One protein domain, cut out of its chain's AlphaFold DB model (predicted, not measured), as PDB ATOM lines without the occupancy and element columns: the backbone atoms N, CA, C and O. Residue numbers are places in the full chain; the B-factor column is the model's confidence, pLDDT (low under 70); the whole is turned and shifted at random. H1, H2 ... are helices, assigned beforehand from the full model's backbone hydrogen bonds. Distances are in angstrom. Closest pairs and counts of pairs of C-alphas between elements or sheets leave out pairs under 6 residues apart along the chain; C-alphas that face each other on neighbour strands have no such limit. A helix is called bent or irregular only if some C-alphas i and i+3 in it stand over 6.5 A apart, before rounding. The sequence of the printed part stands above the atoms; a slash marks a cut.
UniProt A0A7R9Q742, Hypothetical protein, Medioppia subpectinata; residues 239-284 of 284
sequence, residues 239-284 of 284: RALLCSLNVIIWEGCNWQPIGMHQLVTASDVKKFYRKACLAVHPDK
ATOM      1  N   ARG A 239     189.827 199.901 162.417       96.88
ATOM      2  CA  ARG A 239     190.660 200.344 163.550       96.88
ATOM      3  C   ARG A 239     189.858 200.369 164.847       96.88
ATOM      4  O   ARG A 239     190.320 199.860 165.863       96.88
ATOM      5  N   ALA A 240     188.641 200.913 164.798       95.94
ATOM      6  CA  ALA A 240     187.744 200.952 165.949       95.94
ATOM      7  C   ALA A 240     187.367 199.541 166.425       95.94
ATOM      8  O   ALA A 240     187.338 199.289 167.631       95.94
ATOM      9  N   LEU A 241     187.128 198.611 165.493       96.31
ATOM     10  CA  LEU A 241     186.866 197.208 165.821       96.31
ATOM     11  C   LEU A 241     188.071 196.568 166.523       96.31
ATOM     12  O   LEU A 241     187.910 196.025 167.609       96.31
ATOM     13  N   LEU A 242     189.281 196.699 165.974       96.06
ATOM     14  CA  LEU A 242     190.485 196.112 166.575       96.06
ATOM     15  C   LEU A 242     190.786 196.677 167.974       96.06
ATOM     16  O   LEU A 242     191.040 195.901 168.892       96.06
ATOM     17  N   CYS A 243     190.697 197.998 168.168       95.56
ATOM     18  CA  CYS A 243     190.946 198.621 169.477       95.56
ATOM     19  C   CYS A 243     189.976 198.158 170.568       95.56
ATOM     20  O   CYS A 243     190.332 198.160 171.739       95.56
ATOM     21  N   SER A 244     188.745 197.805 170.193       94.69
ATOM     22  CA  SER A 244     187.671 197.467 171.135       94.69
ATOM     23  C   SER A 244     187.306 195.984 171.135       94.69
ATOM     24  O   SER A 244     186.310 195.599 171.749       94.69
ATOM     25  N   LEU A 245     188.080 195.145 170.440       95.00
ATOM     26  CA  LEU A 245     187.869 193.699 170.398       95.00
ATOM     27  C   LEU A 245     187.993 193.087 171.800       95.00
ATOM     28  O   LEU A 245     187.222 192.204 172.156       95.00
ATOM     29  N   ASN A 246     188.872 193.640 172.640       92.62
ATOM     30  CA  ASN A 246     189.078 193.226 174.031       92.62
ATOM     31  C   ASN A 246     187.800 193.239 174.890       92.62
ATOM     32  O   ASN A 246     187.748 192.543 175.892       92.62
ATOM     33  N   VAL A 247     186.779 194.017 174.519       92.38
ATOM     34  CA  VAL A 247     185.524 194.104 175.281       92.38
ATOM     35  C   VAL A 247     184.632 192.880 175.053       92.38
ATOM     36  O   VAL A 247     183.826 192.553 175.924       92.38
ATOM     37  N   ILE A 248     184.727 192.226 173.891       93.25
ATOM     38  CA  ILE A 248     183.815 191.137 173.493       93.25
ATOM     39  C   ILE A 248     184.434 189.742 173.520       93.25
ATOM     40  O   ILE A 248     183.689 188.769 173.472       93.25
ATOM     41  N   ILE A 249     185.760 189.632 173.563       92.06
ATOM     42  CA  ILE A 249     186.425 188.329 173.655       92.06
ATOM     43  C   ILE A 249     186.188 187.691 175.024       92.06
ATOM     44  O   ILE A 249     185.873 188.373 175.999       92.06
ATOM     45  N   TRP A 250     186.363 186.375 175.089       90.31
ATOM     46  CA  TRP A 250     186.349 185.634 176.343       90.31
ATOM     47  C   TRP A 250     187.653 185.827 177.128       90.31
ATOM     48  O   TRP A 250     188.715 186.116 176.565       90.31
ATOM     49  N   GLU A 251     187.561 185.637 178.442       87.25
ATOM     50  CA  GLU A 251     188.705 185.670 179.350       87.25
ATOM     51  C   GLU A 251     189.709 184.558 179.004       87.25
ATOM     52  O   GLU A 251     189.326 183.446 178.641       87.25
ATOM     53  N   GLY A 252     191.007 184.854 179.099       85.44
ATOM     54  CA  GLY A 252     192.071 183.894 178.765       85.44
ATOM     55  C   GLY A 252     192.402 183.780 177.272       85.44
ATOM     56  O   GLY A 252     193.249 182.975 176.887       85.44
ATOM     57  N   CYS A 253     191.787 184.596 176.413       88.75
ATOM     58  CA  CYS A 253     192.216 184.736 175.026       88.75
ATOM     59  C   CYS A 253     193.569 185.475 174.941       88.75
ATOM     60  O   CYS A 253     193.794 186.471 175.628       88.75
ATOM     61  N   ASN A 254     194.457 185.046 174.034       88.69
ATOM     62  CA  ASN A 254     195.766 185.673 173.773       88.69
ATOM     63  C   ASN A 254     195.664 187.006 172.998       88.69
ATOM     64  O   ASN A 254     196.482 187.312 172.122       88.69
ATOM     65  N   TRP A 255     194.647 187.811 173.293       92.88
ATOM     66  CA  TRP A 255     194.477 189.144 172.737       92.88
ATOM     67  C   TRP A 255     195.058 190.184 173.687       92.88
ATOM     68  O   TRP A 255     194.940 190.076 174.903       92.88
ATOM     69  N   GLN A 256     195.695 191.207 173.130       91.62
ATOM     70  CA  GLN A 256     196.222 192.323 173.909       91.62
ATOM     71  C   GLN A 256     195.422 193.577 173.568       91.62
ATOM     72  O   GLN A 256     195.106 193.770 172.392       91.62
ATOM     73  N   PRO A 257     195.080 194.425 174.552       93.31
ATOM     74  CA  PRO A 257     194.393 195.678 174.284       93.31
ATOM     75  C   PRO A 257     195.299 196.593 173.453       93.31
ATOM     76  O   PRO A 257     196.466 196.807 173.777       93.31
ATOM     77  N   ILE A 258     194.755 197.120 172.358       95.00
ATOM     78  CA  ILE A 258     195.489 197.960 171.409       95.00
ATOM     79  C   ILE A 258     194.906 199.364 171.472       95.00
ATOM     80  O   ILE A 258     193.697 199.554 171.340       95.00
ATOM     81  N   GLY A 259     195.772 200.357 171.659       95.94
ATOM     82  CA  GLY A 259     195.384 201.761 171.573       95.94
ATOM     83  C   GLY A 259     195.383 202.264 170.130       95.94
ATOM     84  O   GLY A 259     196.137 201.776 169.289       95.94
ATOM     85  N   MET A 260     194.600 203.310 169.852       96.38
ATOM     86  CA  MET A 260     194.515 203.913 168.511       96.38
ATOM     87  C   MET A 260     195.884 204.366 167.964       96.38
ATOM     88  O   MET A 260     196.127 204.287 166.763       96.38
ATOM     89  N   HIS A 261     196.807 204.766 168.845       95.69
ATOM     90  CA  HIS A 261     198.173 205.173 168.493       95.69
ATOM     91  C   HIS A 261     199.004 204.058 167.831       95.69
ATOM     92  O   HIS A 261     199.932 204.358 167.091       95.69
ATOM     93  N   GLN A 262     198.673 202.782 168.054       94.69
ATOM     94  CA  GLN A 262     199.381 201.648 167.442       94.69
ATOM     95  C   GLN A 262     198.818 201.271 166.064       94.69
ATOM     96  O   GLN A 262     199.379 200.414 165.394       94.69
ATOM     97  N   LEU A 263     197.696 201.867 165.644       95.88
ATOM     98  CA  LEU A 263     196.986 201.543 164.397       95.88
ATOM     99  C   LEU A 263     197.012 202.704 163.391       95.88
ATOM    100  O   LEU A 263     196.121 202.823 162.545       95.88
ATOM    101  N   VAL A 264     198.020 203.575 163.478       96.06
ATOM    102  CA  VAL A 264     198.141 204.750 162.604       96.06
ATOM    103  C   VAL A 264     198.421 204.310 161.165       96.06
ATOM    104  O   VAL A 264     197.688 204.690 160.247       96.06
ATOM    105  N   THR A 265     199.416 203.439 160.959       97.62
ATOM    106  CA  THR A 265     199.794 202.967 159.619       97.62
ATOM    107  C   THR A 265     198.942 201.781 159.156       97.62
ATOM    108  O   THR A 265     198.458 200.975 159.953       97.62
ATOM    109  N   ALA A 266     198.758 201.638 157.839       96.94
ATOM    110  CA  ALA A 266     198.018 200.507 157.267       96.94
ATOM    111  C   ALA A 266     198.713 199.154 157.525       96.94
ATOM    112  O   ALA A 266     198.046 198.132 157.711       96.94
ATOM    113  N   SER A 267     200.046 199.152 157.580       97.69
ATOM    114  CA  SER A 267     200.859 197.973 157.888       97.69
ATOM    115  C   SER A 267     200.562 197.432 159.287       97.69
ATOM    116  O   SER A 267     200.393 196.219 159.452       97.69
ATOM    117  N   ASP A 268     200.413 198.322 160.270       97.00
ATOM    118  CA  ASP A 268     200.076 197.941 161.642       97.00
ATOM    119  C   ASP A 268     198.663 197.368 161.727       97.00
ATOM    120  O   ASP A 268     198.462 196.297 162.305       97.00
ATOM    121  N   VAL A 269     197.695 198.000 161.055       97.56
ATOM    122  CA  VAL A 269     196.322 197.474 160.961       97.56
ATOM    123  C   VAL A 269     196.328 196.052 160.397       97.56
ATOM    124  O   VAL A 269     195.726 195.154 160.989       97.56
ATOM    125  N   LYS A 270     197.072 195.799 159.312       97.75
ATOM    126  CA  LYS A 270     197.191 194.459 158.709       97.75
ATOM    127  C   LYS A 270     197.862 193.449 159.648       97.75
ATOM    128  O   LYS A 270     197.510 192.266 159.649       97.75
ATOM    129  N   LYS A 271     198.849 193.875 160.441       96.75
ATOM    130  CA  LYS A 271     199.525 193.027 161.436       96.75
ATOM    131  C   LYS A 271     198.568 192.614 162.556       96.75
ATOM    132  O   LYS A 271     198.443 191.422 162.832       96.75
ATOM    133  N   PHE A 272     197.867 193.567 163.164       96.88
ATOM    134  CA  PHE A 272     196.948 193.288 164.269       96.88
ATOM    135  C   PHE A 272     195.675 192.569 163.826       96.88
ATOM    136  O   PHE A 272     195.192 191.711 164.559       96.88
ATOM    137  N   TYR A 273     195.190 192.826 162.611       97.12
ATOM    138  CA  TYR A 273     194.089 192.063 162.025       97.12
ATOM    139  C   TYR A 273     194.407 190.564 161.947       97.12
ATOM    140  O   TYR A 273     193.633 189.742 162.426       97.12
ATOM    141  N   ARG A 274     195.595 190.198 161.449       96.88
ATOM    142  CA  ARG A 274     196.029 188.790 161.409       96.88
ATOM    143  C   ARG A 274     196.111 188.169 162.801       96.88
ATOM    144  O   ARG A 274     195.661 187.045 162.992       96.88
ATOM    145  N   LYS A 275     196.625 188.914 163.786       94.94
ATOM    146  CA  LYS A 275     196.625 188.465 165.187       94.94
ATOM    147  C   LYS A 275     195.205 188.239 165.713       94.94
ATOM    148  O   LYS A 275     194.999 187.284 166.451       94.94
ATOM    149  N   ALA A 276     194.243 189.081 165.327       95.81
ATOM    150  CA  ALA A 276     192.851 188.950 165.751       95.81
ATOM    151  C   ALA A 276     192.244 187.664 165.195       95.81
ATOM    152  O   ALA A 276     191.717 186.870 165.965       95.81
ATOM    153  N   CYS A 277     192.404 187.412 163.891       95.12
ATOM    154  CA  CYS A 277     191.935 186.185 163.247       95.12
ATOM    155  C   CYS A 277     192.498 184.927 163.912       95.12
ATOM    156  O   CYS A 277     191.762 183.971 164.105       95.12
ATOM    157  N   LEU A 278     193.779 184.934 164.298       94.38
ATOM    158  CA  LEU A 278     194.378 183.817 165.028       94.38
ATOM    159  C   LEU A 278     193.788 183.658 166.429       94.38
ATOM    160  O   LEU A 278     193.649 182.528 166.880       94.38
ATOM    161  N   ALA A 279     193.474 184.754 167.119       93.19
ATOM    162  CA  ALA A 279     192.924 184.728 168.469       93.19
ATOM    163  C   ALA A 279     191.488 184.178 168.511       93.19
ATOM    164  O   ALA A 279     191.165 183.435 169.431       93.19
ATOM    165  N   VAL A 280     190.667 184.495 167.503       93.88
ATOM    166  CA  VAL A 280     189.259 184.053 167.399       93.88
ATOM    167  C   VAL A 280     189.041 182.928 166.379       93.88
ATOM    168  O   VAL A 280     187.926 182.722 165.906       93.88
ATOM    169  N   HIS A 281     190.112 182.238 165.981       93.94
ATOM    170  CA  HIS A 281     190.038 181.175 164.984       93.94
ATOM    171  C   HIS A 281     189.194 180.003 165.512       93.94
ATOM    172  O   HIS A 281     189.472 179.563 166.622       93.94
ATOM    173  N   PRO A 282     188.251 179.442 164.731       93.81
ATOM    174  CA  PRO A 282     187.320 178.405 165.202       93.81
ATOM    175  C   PRO A 282     187.966 177.054 165.552       93.81
ATOM    176  O   PRO A 282     187.308 176.196 166.119       93.81
ATOM    177  N   ASP A 283     189.228 176.848 165.169       94.12
ATOM    178  CA  ASP A 283     190.026 175.668 165.554       94.12
ATOM    179  C   ASP A 283     190.396 175.659 167.048       94.12
ATOM    180  O   ASP A 283     190.651 174.600 167.612       94.12
ATOM    181  N   LYS A 284     190.447 176.841 167.678       86.25
ATOM    182  CA  LYS A 284     190.648 177.000 169.123       86.25
ATOM    183  C   LYS A 284     189.308 177.122 169.830       86.25
ATOM    184  O   LYS A 284     189.219 176.584 170.953       86.25
TER     185      LYS A 284
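AT A GLANCE: This is residues 239 to 284 of the 284 residues of the protein "Hypothetical protein" of Medioppia subpectinata (UniProt A0A7R9Q742). One straight helix, H3, makes one long side of this small domain, and a long loop without a named element, residues 244 to 259, makes the other side, running out from the short helix H1 toward the level of H3's last residues, turning round near Gly 252 and coming back to the short helix H2. H1 and H2 sit near the first half of H3, and the tight link after H2 turns the backbone over into H3, which then runs back beneath the loop. The printed part has 46 residues with three named helices, in the order H1, H2, H3, and no named strand; the class is all helix, with 23 of the 46 residues in the helices. It is compact, with a radius of gyration of the C-alphas of 10.4 A, and elongated in outline, spanning 29 by 18 by 13 A.

HOW THE PARTS SIT: H1, residues 239 to 243, touches H2, residues 260 to 263; the closest C-alphas of the two are those of Cys 243 and Met 260, 6.5 A apart. H1 also touches H3, residues 266 to 279, where the closest C-alphas, those of Arg 239 and Val 269, are 6.9 A apart. H2 and H3 are close but not clearly touching, with 2 pairs of C-alphas within 8 A; the closest are those of Leu 263 and Val 269, 5.4 A apart. In H1 and H3 every O i to N i+4 pair is within hydrogen-bond range; H2 is too short for such a pair, and its one O i to N i+3 pair is within range.

IN THESE COORDINATES: H1 runs from Arg 239, with its C-alpha at (190.660, 200.344, 163.550), to Cys 243. The stretch from 244 to 259 follows, with C-alpha 252 at (192.071, 183.894, 178.765). H2 runs from Met 260 to Leu 263. H3 runs from Ala 266, with its C-alpha at (198.018, 200.507, 157.267), to Ala 279, with its C-alpha at (192.924, 184.728, 168.469), and measures 20.0 A from first to last C-alpha. No helix is bent. Residues 280 to 284 follow H3.

THE WHOLE: The two C-alphas farthest apart in the domain are those of His 261 and Asp 283, at 30.7 A, while those of Arg 239 and Lys 284, the first and last printed, are 24.0 A apart. The link from H1 to H2 is long, with 16 residues, and the link from H2 to H3 is tight, with 2 residues. The C-alphas of residues 244 to 259 lie 6 to 14 A from the mean of the C-alphas. The printed part has no cut, and Lys 284 is the chain's last residue. The mean pLDDT of the printed part of this model is 94.3, and no printed residue is under 70.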